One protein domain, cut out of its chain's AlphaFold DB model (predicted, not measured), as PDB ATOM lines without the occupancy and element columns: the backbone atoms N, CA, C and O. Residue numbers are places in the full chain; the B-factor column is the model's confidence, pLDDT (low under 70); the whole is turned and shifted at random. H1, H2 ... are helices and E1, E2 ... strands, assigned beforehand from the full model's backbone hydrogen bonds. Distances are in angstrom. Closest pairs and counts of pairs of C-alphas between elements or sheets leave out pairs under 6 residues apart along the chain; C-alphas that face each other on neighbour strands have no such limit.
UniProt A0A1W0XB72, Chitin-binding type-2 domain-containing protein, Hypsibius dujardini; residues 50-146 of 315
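What this domain is: This is residues 50 to 146 of the 315 residues of the protein "Chitin-binding type-2 domain-containing protein" of Hypsibius dujardini (UniProt A0A1W0XB72). A small antiparallel sheet of three strands, E3, E4 and E5, makes the middle, with a short two-stranded hairpin on either side of it: E1 and E2 beside E5, and E6 and E7 by E3 and E4. The short helix H1 lies by E1 and E2, while the longer helix H2 lies at the far end of the longest axis, beyond E6. The printed part has 97 residues, with two named helices and seven named strands in the order H1 E1 E2 E3 E4 E5 E6 E7 H2. The class is mixed, helices and strands, though under half of the residues, 45 of 97, are in named elements. The whole is compact, with a radius of gyration of the C-alphas of 13.4 A and spans of 40 by 28 by 24 A.

How they stand to each other: H1, residues 50 to 55, comes within 7.2 A of E2, residues 67 to 69, at the C-alphas of Leu 53 and Ile 69, their closest pair. E2 forms an antiparallel hairpin with E1, residues 59 to 61, where N 60 and O 68 are 2.8 A apart, within hydrogen-bond range. E3, residues 89 to 92, E4, residues 99 to 104, and E5, residues 107 to 112, form a meander, each strand the antiparallel neighbour of the one before. N 91 and O 101 are 2.8 A apart between E3 and E4, and N 109 and O 102 are 2.8 A apart between E4 and E5, both within hydrogen-bond range. The closest C-alphas of E2 and E5, those of Trp 68 and Glu 109, are 4.9 A apart. H1 is not on this sheet, but only just, with 4 pairs of C-alphas within 10 A. E6, residues 118 to 120, and E7, residues 125 to 127, form another antiparallel hairpin, with N 120 and O 125 at 2.9 A. The closest C-alphas of E4 and E6, those of Phe 100 and Phe 119, are 6.1 A apart. H2, residues 135 to 145, and E6 are near each other, with 6 pairs of C-alphas within 10 A, while H1 and H2 are apart. Every O i to N i+4 pair is within hydrogen-bond range in H1, against 6 of 7 in H2.

Where its parts are: H1 begins at C-alpha 50, (260.433, 425.699, 301.841), and is 8.8 A long from first to last C-alpha. E1 is 6.5 A long, E2 7.0 A and E3 10.4 A. E4, from C-alpha 99 at (257.854, 413.402, 297.931), is 16.2 A long, and E5 is 16.3 A. E6 is 6.3 A long and E7 6.4 A. H2 is 15.1 A long and ends at C-alpha 145, (271.909, 417.623, 305.289).

The domain as a whole: The two C-alphas farthest apart, those of Asn 72 and Asp 132, are 40.6 A apart. The printed part has no cut. The link from E2 to E3, residues 70 to 88, is long, and in it residues 80 to 81 pair with residues 84 to 85, antiparallel. The mean pLDDT of the printed part is 80.7, and it is under 70 at residues 71 to 72, 74, 81 to 84, 130 to 138 and 141 to 146.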
ATOM      1  N   LEU A  50     259.738 426.861 301.303       76.06
ATOM      2  CA  LEU A  50     260.433 425.699 301.841       76.06
ATOM      3  C   LEU A  50     260.119 425.433 303.330       76.06
ATOM      4  O   LEU A  50     259.931 424.283 303.719       76.06
ATOM      5  N   ASP A  51     260.028 426.480 304.157       79.50
ATOM      6  CA  ASP A  51     259.660 426.387 305.577       79.50
ATOM      7  C   ASP A  51     258.163 426.106 305.756       79.50
ATOM      8  O   ASP A  51     257.785 425.365 306.663       79.50
ATOM      9  N   ALA A  52     257.317 426.668 304.885       79.38
ATOM     10  CA  ALA A  52     255.879 426.402 304.858       79.38
ATOM     11  C   ALA A  52     255.597 424.917 304.558       79.38
ATOM     12  O   ALA A  52     254.920 424.247 305.336       79.38
ATOM     13  N   LEU A  53     256.224 424.370 303.506       79.19
ATOM     14  CA  LEU A  53     256.221 422.932 303.199       79.19
ATOM     15  C   LEU A  53     256.728 422.080 304.363       79.19
ATOM     16  O   LEU A  53     256.125 421.067 304.704       79.19
ATOM     17  N   ARG A  54     257.841 422.486 304.986       75.88
ATOM     18  CA  ARG A  54     258.486 421.709 306.050       75.88
ATOM     19  C   ARG A  54     257.669 421.655 307.343       75.88
ATOM     20  O   ARG A  54     257.823 420.694 308.093       75.88
ATOM     21  N   ARG A  55     256.840 422.668 307.623       79.81
ATOM     22  CA  ARG A  55     255.927 422.665 308.778       79.81
ATOM     23  C   ARG A  55     254.550 422.078 308.458       79.81
ATOM     24  O   ARG A  55     253.941 421.492 309.340       79.81
ATOM     25  N   GLY A  56     254.073 422.225 307.222       72.25
ATOM     26  CA  GLY A  56     252.723 421.826 306.810       72.25
ATOM     27  C   GLY A  56     251.613 422.796 307.242       72.25
ATOM     28  O   GLY A  56     250.461 422.583 306.876       72.25
ATOM     29  N   ASP A  57     251.950 423.867 307.974       73.12
ATOM     30  CA  ASP A  57     250.991 424.824 308.557       73.12
ATOM     31  C   ASP A  57     250.176 425.603 307.504       73.12
ATOM     32  O   ASP A  57     249.051 426.016 307.776       73.12
ATOM     33  N   ASP A  58     250.738 425.802 306.306       75.88
ATOM     34  CA  ASP A  58     250.160 426.621 305.228       75.88
ATOM     35  C   ASP A  58     249.516 425.775 304.104       75.88
ATOM     36  O   ASP A  58     249.274 426.278 303.001       75.88
ATOM     37  N   LEU A  59     249.262 424.480 304.343       80.31
ATOM     38  CA  LEU A  59     248.598 423.601 303.375       80.31
ATOM     39  C   LEU A  59     247.082 423.844 303.371       80.31
ATOM     40  O   LEU A  59     246.357 423.427 304.275       80.31
ATOM     41  N   VAL A  60     246.594 424.493 302.316       84.19
ATOM     42  CA  VAL A  60     245.165 424.701 302.071       84.19
ATOM     43  C   VAL A  60     244.622 423.515 301.286       84.19
ATOM     44  O   VAL A  60     245.203 423.090 300.286       84.19
ATOM     45  N   ARG A  61     243.483 422.989 301.739       86.00
ATOM     46  CA  ARG A  61     242.757 421.933 301.038       86.00
ATOM     47  C   ARG A  61     241.788 422.542 300.027       86.00
ATOM     48  O   ARG A  61     241.058 423.463 300.388       86.00
ATOM     49  N   ASP A  62     241.785 422.049 298.794       83.69
ATOM     50  CA  ASP A  62     240.769 422.420 297.800       83.69
ATOM     51  C   ASP A  62     239.472 421.602 297.970       83.69
ATOM     52  O   ASP A  62     239.366 420.743 298.852       83.69
ATOM     53  N   GLU A  63     238.471 421.876 297.128       89.69
ATOM     54  CA  GLU A  63     237.190 421.152 297.151       89.69
ATOM     55  C   GLU A  63     237.312 419.695 296.661       89.69
ATOM     56  O   GLU A  63     236.547 418.840 297.104       89.69
ATOM     57  N   ASP A  64     238.326 419.385 295.842       86.56
ATOM     58  CA  ASP A  64     238.694 418.017 295.436       86.56
ATOM     59  C   ASP A  64     239.388 417.230 296.574       86.56
ATOM     60  O   ASP A  64     239.650 416.031 296.451       86.56
ATOM     61  N   GLY A  65     239.711 417.885 297.692       86.31
ATOM     62  CA  GLY A  65     240.388 417.289 298.837       86.31
ATOM     63  C   GLY A  65     241.914 417.181 298.709       86.31
ATOM     64  O   GLY A  65     242.529 416.552 299.581       86.31
ATOM     65  N   ARG A  66     242.521 417.787 297.684       83.25
ATOM     66  CA  ARG A  66     243.974 417.886 297.459       83.25
ATOM     67  C   ARG A  66     244.578 418.999 298.309       83.25
ATOM     68  O   ARG A  66     243.869 419.898 298.756       83.25
ATOM     69  N   MET A  67     245.883 418.931 298.559       80.38
ATOM     70  CA  MET A  67     246.591 419.874 299.432       80.38
ATOM     71  C   MET A  67     247.574 420.715 298.626       80.38
ATOM     72  O   MET A  67     248.482 420.181 297.998       80.38
ATOM     73  N   TRP A  68     247.430 422.031 298.712       81.31
ATOM     74  CA  TRP A  68     248.259 423.005 298.007       81.31
ATOM     75  C   TRP A  68     248.900 423.947 299.018       81.31
ATOM     76  O   TRP A  68     248.302 424.243 300.053       81.31
ATOM     77  N   ILE A  69     250.085 424.482 298.720       82.06
ATOM     78  CA  ILE A  69     250.605 425.599 299.518       82.06
ATOM     79  C   ILE A  69     249.684 426.802 299.264       82.06
ATOM     80  O   ILE A  69     249.448 427.166 298.111       82.06
ATOM     81  N   GLY A  70     249.103 427.365 300.326       72.69
ATOM     82  CA  GLY A  70     248.005 428.324 300.222       72.69
ATOM     83  C   GLY A  70     248.328 429.540 299.353       72.69
ATOM     84  O   GLY A  70     249.413 430.107 299.449       72.69
ATOM     85  N   SER A  71     247.352 429.994 298.558       66.31
ATOM     86  CA  SER A  71     247.495 431.013 297.495       66.31
ATOM     87  C   SER A  71     248.096 432.367 297.911       66.31
ATOM     88  O   SER A  71     248.426 433.177 297.050       66.31
ATOM     89  N   ASN A  72     248.229 432.634 299.213       67.19
ATOM     90  CA  ASN A  72     248.888 433.829 299.748       67.19
ATOM     91  C   ASN A  72     250.427 433.715 299.748       67.19
ATOM     92  O   ASN A  72     251.118 434.729 299.852       67.19
ATOM     93  N   LEU A  73     250.970 432.501 299.623       70.62
ATOM     94  CA  LEU A  73     252.389 432.231 299.417       70.62
ATOM     95  C   LEU A  73     252.625 431.919 297.931       70.62
ATOM     96  O   LEU A  73     252.383 430.810 297.460       70.62
ATOM     97  N   ASN A  74     253.135 432.903 297.185       69.81
ATOM     98  CA  ASN A  74     253.593 432.700 295.808       69.81
ATOM     99  C   ASN A  74     254.868 431.848 295.797       69.81
ATOM    100  O   ASN A  74     255.984 432.361 295.788       69.81
ATOM    101  N   CYS A  75     254.698 430.529 295.779       79.12
ATOM    102  CA  CYS A  75     255.794 429.563 295.772       79.12
ATOM    103  C   CYS A  75     256.379 429.288 294.383       79.12
ATOM    104  O   CYS A  75     256.916 428.210 294.130       79.12
ATOM    105  N   SER A  76     256.324 430.282 293.495       79.50
ATOM    106  CA  SER A  76     256.877 430.233 292.138       79.50
ATOM    107  C   SER A  76     258.384 429.939 292.126       79.50
ATOM    108  O   SER A  76     258.884 429.340 291.175       79.50
ATOM    109  N   ASP A  77     259.093 430.270 293.212       81.25
ATOM    110  CA  ASP A  77     260.500 429.914 293.436       81.25
ATOM    111  C   ASP A  77     260.732 428.389 293.493       81.25
ATOM    112  O   ASP A  77     261.795 427.919 293.103       81.25
ATOM    113  N   LEU A  78     259.747 427.588 293.931       84.19
ATOM    114  CA  LEU A  78     259.840 426.117 293.936       84.19
ATOM    115  C   LEU A  78     259.623 425.518 292.542       84.19
ATOM    116  O   LEU A  78     260.257 424.527 292.192       84.19
ATOM    117  N   CYS A  79     258.774 426.157 291.732       87.94
ATOM    118  CA  CYS A  79     258.610 425.856 290.306       87.94
ATOM    119  C   CYS A  79     259.761 426.422 289.448       87.94
ATOM    120  O   CYS A  79     259.823 426.211 288.235       87.94
ATOM    121  N   SER A  80     260.700 427.125 290.089       81.31
ATOM    122  CA  SER A  80     261.944 427.622 289.510       81.31
ATOM    123  C   SER A  80     263.106 426.702 289.872       81.31
ATOM    124  O   SER A  80     264.030 427.070 290.597       81.31
ATOM    125  N   GLY A  81     263.038 425.472 289.359       66.88
ATOM    126  CA  GLY A  81     264.108 424.490 289.503       66.88
ATOM    127  C   GLY A  81     265.425 424.941 288.857       66.88
ATOM    128  O   GLY A  81     265.488 425.908 288.100       66.88
ATOM    129  N   THR A  82     266.500 424.186 289.092       62.09
ATOM    130  CA  THR A  82     267.849 424.483 288.556       62.09
ATOM    131  C   THR A  82     267.916 424.575 287.030       62.09
ATOM    132  O   THR A  82     268.851 425.165 286.496       62.09
ATOM    133  N   ASN A  83     266.925 424.013 286.335       59.28
ATOM    134  CA  ASN A  83     266.833 423.995 284.876       59.28
ATOM    135  C   ASN A  83     266.012 425.172 284.311       59.28
ATOM    136  O   ASN A  83     265.884 425.286 283.094       59.28
ATOM    137  N   GLY A  84     265.446 426.032 285.166       69.69
ATOM    138  CA  GLY A  84     264.631 427.181 284.775       69.69
ATOM    139  C   GLY A  84     263.315 427.302 285.545       69.69
ATOM    140  O   GLY A  84     262.923 426.425 286.314       69.69
ATOM    141  N   ALA A  85     262.634 428.421 285.308       73.81
ATOM    142  CA  ALA A  85     261.306 428.717 285.830       73.81
ATOM    143  C   ALA A  85     260.239 428.159 284.878       73.81
ATOM    144  O   ALA A  85     260.042 428.703 283.790       73.81
ATOM    145  N   PHE A  86     259.570 427.075 285.279       81.44
ATOM    146  CA  PHE A  86     258.534 426.422 284.477       81.44
ATOM    147  C   PHE A  86     257.172 426.540 285.168       81.44
ATOM    148  O   PHE A  86     257.043 426.284 286.362       81.44
ATOM    149  N   ALA A  87     256.138 426.895 284.401       85.56
ATOM    150  CA  ALA A  87     254.765 426.953 284.905       85.56
ATOM    151  C   ALA A  87     254.209 425.560 285.260       85.56
ATOM    152  O   ALA A  87     253.363 425.442 286.148       85.56
ATOM    153  N   GLU A  88     254.712 424.525 284.580       91.50
ATOM    154  CA  GLU A  88     254.318 423.124 284.715       91.50
ATOM    155  C   GLU A  88     255.552 422.223 284.852       91.50
ATOM    156  O   GLU A  88     256.591 422.487 284.243       91.50
ATOM    157  N   GLY A  89     255.439 421.142 285.628       92.50
ATOM    158  CA  GLY A  89     256.479 420.114 285.743       92.50
ATOM    159  C   GLY A  89     256.525 419.448 287.117       92.50
ATOM    160  O   GLY A  89     255.853 419.885 288.047       92.50
ATOM    161  N   ASN A  90     257.339 418.401 287.255       93.56
ATOM    162  CA  ASN A  90     257.590 417.743 288.538       93.56
ATOM    163  C   ASN A  90     259.017 418.051 289.017       93.56
ATOM    164  O   ASN A  90     259.984 417.909 288.264       93.56
ATOM    165  N   PHE A  91     259.151 418.429 290.286       91.50
ATOM    166  CA  PHE A  91     260.404 418.821 290.925       91.50
ATOM    167  C   PHE A  91     260.640 418.014 292.204       91.50
ATOM    168  O   PHE A  91     259.701 417.642 292.903       91.50
ATOM    169  N   MET A  92     261.901 417.761 292.553       89.25
ATOM    170  CA  MET A  92     262.241 417.041 293.783       89.25
ATOM    171  C   MET A  92     261.887 417.869 295.024       89.25
ATOM    172  O   MET A  92     262.219 419.055 295.094       89.25
ATOM    173  N   HIS A  93     261.248 417.252 296.021       89.56
ATOM    174  CA  HIS A  93     260.917 417.947 297.260       89.56
ATOM    175  C   HIS A  93     262.182 418.163 298.124       89.56
ATOM    176  O   HIS A  93     262.921 417.215 298.395       89.56
ATOM    177  N   PRO A  94     262.452 419.390 298.608       84.38
ATOM    178  CA  PRO A  94     263.761 419.775 299.152       84.38
ATOM    179  C   PRO A  94     264.113 419.155 300.513       84.38
ATOM    180  O   PRO A  94     265.262 419.229 300.932       84.38
ATOM    181  N   GLY A  95     263.138 418.584 301.228       84.94
ATOM    182  CA  GLY A  95     263.350 417.981 302.550       84.94
ATOM    183  C   GLY A  95     262.933 416.516 302.674       84.94
ATOM    184  O   GLY A  95     263.022 415.974 303.776       84.94
ATOM    185  N   ASN A  96     262.427 415.891 301.603       87.94
ATOM    186  CA  ASN A  96     261.895 414.528 301.657       87.94
ATOM    187  C   ASN A  96     261.918 413.846 300.280       87.94
ATOM    188  O   ASN A  96     261.215 414.279 299.375       87.94
ATOM    189  N   CYS A  97     262.685 412.767 300.149       88.50
ATOM    190  CA  CYS A  97     262.953 412.070 298.886       88.50
ATOM    191  C   CYS A  97     261.767 411.244 298.361       88.50
ATOM    192  O   CYS A  97     261.682 410.977 297.164       88.50
ATOM    193  N   THR A  98     260.849 410.851 299.255       91.44
ATOM    194  CA  THR A  98     259.608 410.130 298.916       91.44
ATOM    195  C   THR A  98     258.481 411.070 298.483       91.44
ATOM    196  O   THR A  98     257.345 410.645 298.275       91.44
ATOM    197  N   GLN A  99     258.777 412.368 298.371       93.12
ATOM    198  CA  GLN A  99     257.854 413.402 297.931       93.12
ATOM    199  C   GLN A  99     258.427 414.159 296.735       93.12
ATOM    200  O   GLN A  99     259.638 414.321 296.574       93.12
ATOM    201  N   PHE A 100     257.527 414.677 295.916       93.50
ATOM    202  CA  PHE A 100     257.836 415.579 294.822       93.50
ATOM    203  C   PHE A 100     256.859 416.748 294.829       93.50
ATOM    204  O   PHE A 100     255.785 416.687 295.421       93.50
ATOM    205  N   ILE A 101     257.257 417.842 294.200       93.19
ATOM    206  CA  ILE A 101     256.435 419.027 294.022       93.19
ATOM    207  C   ILE A 101     255.987 419.025 292.570       93.19
ATOM    208  O   ILE A 101     256.808 419.167 291.664       93.19
ATOM    209  N   LYS A 102     254.689 418.867 292.345       94.00
ATOM    210  CA  LYS A 102     254.086 419.095 291.039       94.00
ATOM    211  C   LYS A 102     253.736 420.570 290.921       94.00
ATOM    212  O   LYS A 102     253.059 421.123 291.782       94.00
ATOM    213  N   CYS A 103     254.197 421.201 289.854       93.44
ATOM    214  CA  CYS A 103     253.824 422.554 289.495       93.44
ATOM    215  C   CYS A 103     252.762 422.534 288.399       93.44
ATOM    216  O   CYS A 103     252.903 421.822 287.403       93.44
ATOM    217  N   THR A 104     251.711 423.324 288.596       92.75
ATOM    218  CA  THR A 104     250.667 423.623 287.604       92.75
ATOM    219  C   THR A 104     250.275 425.086 287.752       92.75
ATOM    220  O   THR A 104     249.920 425.502 288.856       92.75
ATOM    221  N   ASP A 105     250.364 425.878 286.681       91.06
ATOM    222  CA  ASP A 105     250.130 427.331 286.707       91.06
ATOM    223  C   ASP A 105     250.868 428.050 287.857       91.06
ATOM    224  O   ASP A 105     250.297 428.879 288.568       91.06
ATOM    225  N   TRP A 106     252.146 427.706 288.069       86.38
ATOM    226  CA  TRP A 106     252.999 428.222 289.159       86.38
ATOM    227  C   TRP A 106     252.554 427.872 290.591       86.38
ATOM    228  O   TRP A 106     253.157 428.358 291.551       86.38
ATOM    229  N   ARG A 107     251.541 427.014 290.758       87.56
ATOM    230  CA  ARG A 107     251.125 426.469 292.058       87.56
ATOM    231  C   ARG A 107     251.872 425.176 292.334       87.56
ATOM    232  O   ARG A 107     251.848 424.273 291.505       87.56
ATOM    233  N   ALA A 108     252.494 425.095 293.505       90.19
ATOM    234  CA  ALA A 108     253.226 423.926 293.974       90.19
ATOM    235  C   ALA A 108     252.315 423.007 294.817       90.19
ATOM    236  O   ALA A 108     251.854 423.395 295.894       90.19
ATOM    237  N   GLU A 109     252.091 421.785 294.334       91.69
ATOM    238  CA  GLU A 109     251.364 420.692 294.993       91.69
ATOM    239  C   GLU A 109     252.377 419.643 295.502       91.69
ATOM    240  O   GLU A 109     253.045 418.999 294.687       91.69
ATOM    241  N   PRO A 110     252.560 419.462 296.824       92.19
ATOM    242  CA  PRO A 110     253.389 418.384 297.355       92.19
ATOM    243  C   PRO A 110     252.662 417.037 297.245       92.19
ATOM    244  O   PRO A 110     251.655 416.794 297.910       92.19
ATOM    245  N   LEU A 111     253.212 416.136 296.436       93.88
ATOM    246  CA  LEU A 111     252.708 414.785 296.204       93.88
ATOM    247  C   LEU A 111     253.679 413.742 296.770       93.88
ATOM    248  O   LEU A 111     254.895 413.934 296.778       93.88
ATOM    249  N   ILE A 112     253.139 412.626 297.255       94.44
ATOM    250  CA  ILE A 112     253.912 411.481 297.755       94.44
ATOM    251  C   ILE A 112     254.071 410.477 296.610       94.44
ATOM    252  O   ILE A 112     253.113 410.215 295.882       94.44
ATOM    253  N   CYS A 113     255.265 409.909 296.450       95.31
ATOM    254  CA  CYS A 113     255.501 408.848 295.479       95.31
ATOM    255  C   CYS A 113     254.777 407.544 295.873       95.31
ATOM    256  O   CYS A 113     254.766 407.186 297.056       95.31
ATOM    257  N   PRO A 114     254.184 406.813 294.907       94.81
ATOM    258  CA  PRO A 114     253.604 405.499 295.167       94.81
ATOM    259  C   PRO A 114     254.676 404.503 295.632       94.81
ATOM    260  O   PRO A 114     255.870 404.703 295.405       94.81
ATOM    261  N   ASP A 115     254.231 403.446 296.314       90.38
ATOM    262  CA  ASP A 115     255.053 402.306 296.753       90.38
ATOM    263  C   ASP A 115     256.305 402.679 297.569       90.38
ATOM    264  O   ASP A 115     257.291 401.949 297.605       90.38
ATOM    265  N   SER A 116     256.268 403.829 298.256       83.31
ATOM    266  CA  SER A 116     257.407 404.432 298.974       83.31
ATOM    267  C   SER A 116     258.657 404.689 298.116       83.31
ATOM    268  O   SER A 116     259.743 404.881 298.660       83.31
ATOM    269  N   GLY A 117     258.492 404.752 296.790       90.38
ATOM    270  CA  GLY A 117     259.559 405.055 295.844       90.38
ATOM    271  C   GLY A 117     260.111 406.479 295.971       90.38
ATOM    272  O   GLY A 117     259.605 407.323 296.719       90.38
ATOM    273  N   PHE A 118     261.152 406.756 295.191       91.06
ATOM    274  CA  PHE A 118     261.893 408.014 295.228       91.06
ATOM    275  C   PHE A 118     261.651 408.836 293.964       91.06
ATOM    276  O   PHE A 118     261.507 408.287 292.870       91.06
ATOM    277  N   PHE A 119     261.626 410.163 294.088       91.38
ATOM    278  CA  PHE A 119     261.497 411.022 292.914       91.38
ATOM    279  C   PHE A 119     262.810 411.104 292.123       91.38
ATOM    280  O   PHE A 119     263.828 411.592 292.615       91.38
ATOM    281  N   ASP A 120     262.770 410.667 290.869       88.69
ATOM    282  CA  ASP A 120     263.883 410.722 289.934       88.69
ATOM    283  C   ASP A 120     263.813 412.021 289.109       88.69
ATOM    284  O   ASP A 120     262.933 412.215 288.271       88.69
ATOM    285  N   THR A 121     264.777 412.918 289.334       86.81
ATOM    286  CA  THR A 121     264.913 414.209 288.635       86.81
ATOM    287  C   THR A 121     265.278 414.098 287.153       86.81
ATOM    288  O   THR A 121     265.023 415.044 286.411       86.81
ATOM    289  N   THR A 122     265.855 412.978 286.718       87.38
ATOM    290  CA  THR A 122     266.261 412.713 285.330       87.38
ATOM    291  C   THR A 122     265.054 412.344 284.471       87.38
ATOM    292  O   THR A 122     264.943 412.820 283.344       87.38
ATOM    293  N   ILE A 123     264.133 411.535 285.006       90.81
ATOM    294  CA  ILE A 123     262.886 411.131 284.319       90.81
ATOM    295  C   ILE A 123     261.667 411.979 284.729       90.81
ATOM    296  O   ILE A 123     260.589 411.820 284.164       90.81
ATOM    297  N   GLN A 124     261.826 412.861 285.724       91.50
ATOM    298  CA  GLN A 124     260.777 413.685 286.342       91.50
ATOM    299  C   GLN A 124     259.549 412.896 286.841       91.50
ATOM    300  O   GLN A 124     258.415 413.386 286.812       91.50
ATOM    301  N   ALA A 125     259.774 411.678 287.335       93.25
ATOM    302  CA  ALA A 125     258.739 410.794 287.860       93.25
ATOM    303  C   ALA A 125     259.241 410.016 289.083       93.25
ATOM    304  O   ALA A 125     260.436 409.958 289.365       93.25
ATOM    305  N   CYS A 126     258.316 409.406 289.817       93.50
ATOM    306  CA  CYS A 126     258.659 408.481 290.890       93.50
ATOM    307  C   CYS A 126     259.189 407.169 290.304       93.50
ATOM    308  O   CYS A 126     258.539 406.570 289.449       93.50
ATOM    309  N   SER A 127     260.343 406.722 290.791       91.31
ATOM    310  CA  SER A 127     260.913 405.415 290.485       91.31
ATOM    311  C   SER A 127     260.788 404.501 291.701       91.31
ATOM    312  O   SER A 127     261.066 404.912 292.830       91.31
ATOM    313  N   SER A 128     260.386 403.254 291.462       87.00
ATOM    314  CA  SER A 128     260.405 402.173 292.451       87.00
ATOM    315  C   SER A 128     261.755 401.452 292.506       87.00
ATOM    316  O   SER A 128     261.852 400.416 293.156       87.00
ATOM    317  N   ALA A 129     262.766 401.923 291.767       74.75
ATOM    318  CA  ALA A 129     264.097 401.335 291.807       74.75
ATOM    319  C   ALA A 129     264.674 401.472 293.219       74.75
ATOM    320  O   ALA A 129     264.834 402.592 293.719       74.75
ATOM    321  N   ASP A 130     264.990 400.333 293.837       61.19
ATOM    322  CA  ASP A 130     265.743 400.305 295.082       61.19
ATOM    323  C   ASP A 130     267.062 401.079 294.895       61.19
ATOM    324  O   ASP A 130     267.715 400.963 293.853       61.19
ATOM    325  N   PRO A 131     267.464 401.908 295.872       56.91
ATOM    326  CA  PRO A 131     268.547 402.877 295.723       56.91
ATOM    327  C   PRO A 131     269.958 402.258 295.775       56.91
ATOM    328  O   PRO A 131     270.908 402.944 296.152       56.91
ATOM    329  N   ASP A 132     270.113 400.989 295.385       54.06
ATOM    330  CA  ASP A 132     271.404 400.288 295.297       54.06
ATOM    331  C   ASP A 132     272.354 400.935 294.266       54.06
ATOM    332  O   ASP A 132     273.576 400.853 294.408       54.06
ATOM    333  N   ASP A 133     271.816 401.714 293.318       60.56
ATOM    334  CA  ASP A 133     272.548 402.790 292.634       60.56
ATOM    335  C   ASP A 133     272.814 403.954 293.619       60.56
ATOM    336  O   ASP A 133     272.260 405.053 293.496       60.56
ATOM    337  N   GLY A 134     273.673 403.714 294.618       61.19
ATOM    338  CA  GLY A 134     273.825 404.532 295.835       61.19
ATOM    339  C   GLY A 134     274.076 406.033 295.635       61.19
ATOM    340  O   GLY A 134     273.809 406.830 296.533       61.19
ATOM    341  N   HIS A 135     274.495 406.453 294.440       66.81
ATOM    342  CA  HIS A 135     274.571 407.858 294.030       66.81
ATOM    343  C   HIS A 135     273.237 408.617 294.147       66.81
ATOM    344  O   HIS A 135     273.238 409.834 294.338       66.81
ATOM    345  N   ARG A 136     272.092 407.929 294.027       64.50
ATOM    346  CA  ARG A 136     270.767 408.567 294.005       64.50
ATOM    347  C   ARG A 136     270.257 408.964 295.385       64.50
ATOM    348  O   ARG A 136     269.662 410.032 295.519       64.50
ATOM    349  N   LEU A 137     270.511 408.137 296.402       65.56
ATOM    350  CA  LEU A 137     270.187 408.495 297.785       65.56
ATOM    351  C   LEU A 137     271.086 409.643 298.261       65.56
ATOM    352  O   LEU A 137     270.604 410.589 298.881       65.56
ATOM    353  N   ASP A 138     272.366 409.596 297.875       68.56
ATOM    354  CA  ASP A 138     273.389 410.584 298.223       68.56
ATOM    355  C   ASP A 138     273.025 412.008 297.760       68.56
ATOM    356  O   ASP A 138     273.234 412.958 298.508       68.56
ATOM    357  N   GLU A 139     272.441 412.182 296.567       70.19
ATOM    358  CA  GLU A 139     271.955 413.486 296.075       70.19
ATOM    359  C   GLU A 139     270.837 414.054 296.968       70.19
ATOM    360  O   GLU A 139     270.815 415.252 297.272       70.19
ATOM    361  N   CYS A 140     269.915 413.203 297.426       72.69
ATOM    362  CA  CYS A 140     268.782 413.648 298.228       72.69
ATOM    363  C   CYS A 140     269.154 413.874 299.704       72.69
ATOM    364  O   CYS A 140     268.806 414.914 300.271       72.69
ATOM    365  N   ASP A 141     269.928 412.973 300.320       69.50
ATOM    366  CA  ASP A 141     270.417 413.176 301.688       69.50
ATOM    367  C   ASP A 141     271.458 414.307 301.764       69.50
ATOM    368  O   ASP A 141     271.442 415.061 302.738       69.50
ATOM    369  N   ARG A 142     272.275 414.555 300.724       69.31
ATOM    370  CA  ARG A 142     273.103 415.777 300.645       69.31
ATOM    371  C   ARG A 142     272.256 417.040 300.737       69.31
ATOM    372  O   ARG A 142     272.580 417.909 301.539       69.31
ATOM    373  N   ARG A 143     271.158 417.142 299.982       66.00
ATOM    374  CA  ARG A 143     270.266 418.320 300.032       66.00
ATOM    375  C   ARG A 143     269.487 418.432 301.341       66.00
ATOM    376  O   ARG A 143     269.167 419.538 301.766       66.00
ATOM    377  N   ARG A 144     269.215 417.308 302.007       63.22
ATOM    378  CA  ARG A 144     268.603 417.267 303.343       63.22
ATOM    379  C   ARG A 144     269.567 417.708 304.451       63.22
ATOM    380  O   ARG A 144     269.125 418.294 305.442       63.22
ATOM    381  N   LEU A 145     270.853 417.379 304.305       54.50
ATOM    382  CA  LEU A 145     271.909 417.623 305.289       54.50
ATOM    383  C   LEU A 145     272.667 418.932 305.067       54.50
ATOM    384  O   LEU A 145     273.192 419.468 306.043       54.50
ATOM    385  N   GLU A 146     272.704 419.479 303.848       57.72
ATOM    386  CA  GLU A 146     273.089 420.872 303.647       57.72
ATOM    387  C   GLU A 146     272.106 421.759 304.423       57.72
ATOM    388  O   GLU A 146     270.920 421.838 304.085       57.72
TER     389      GLU A 146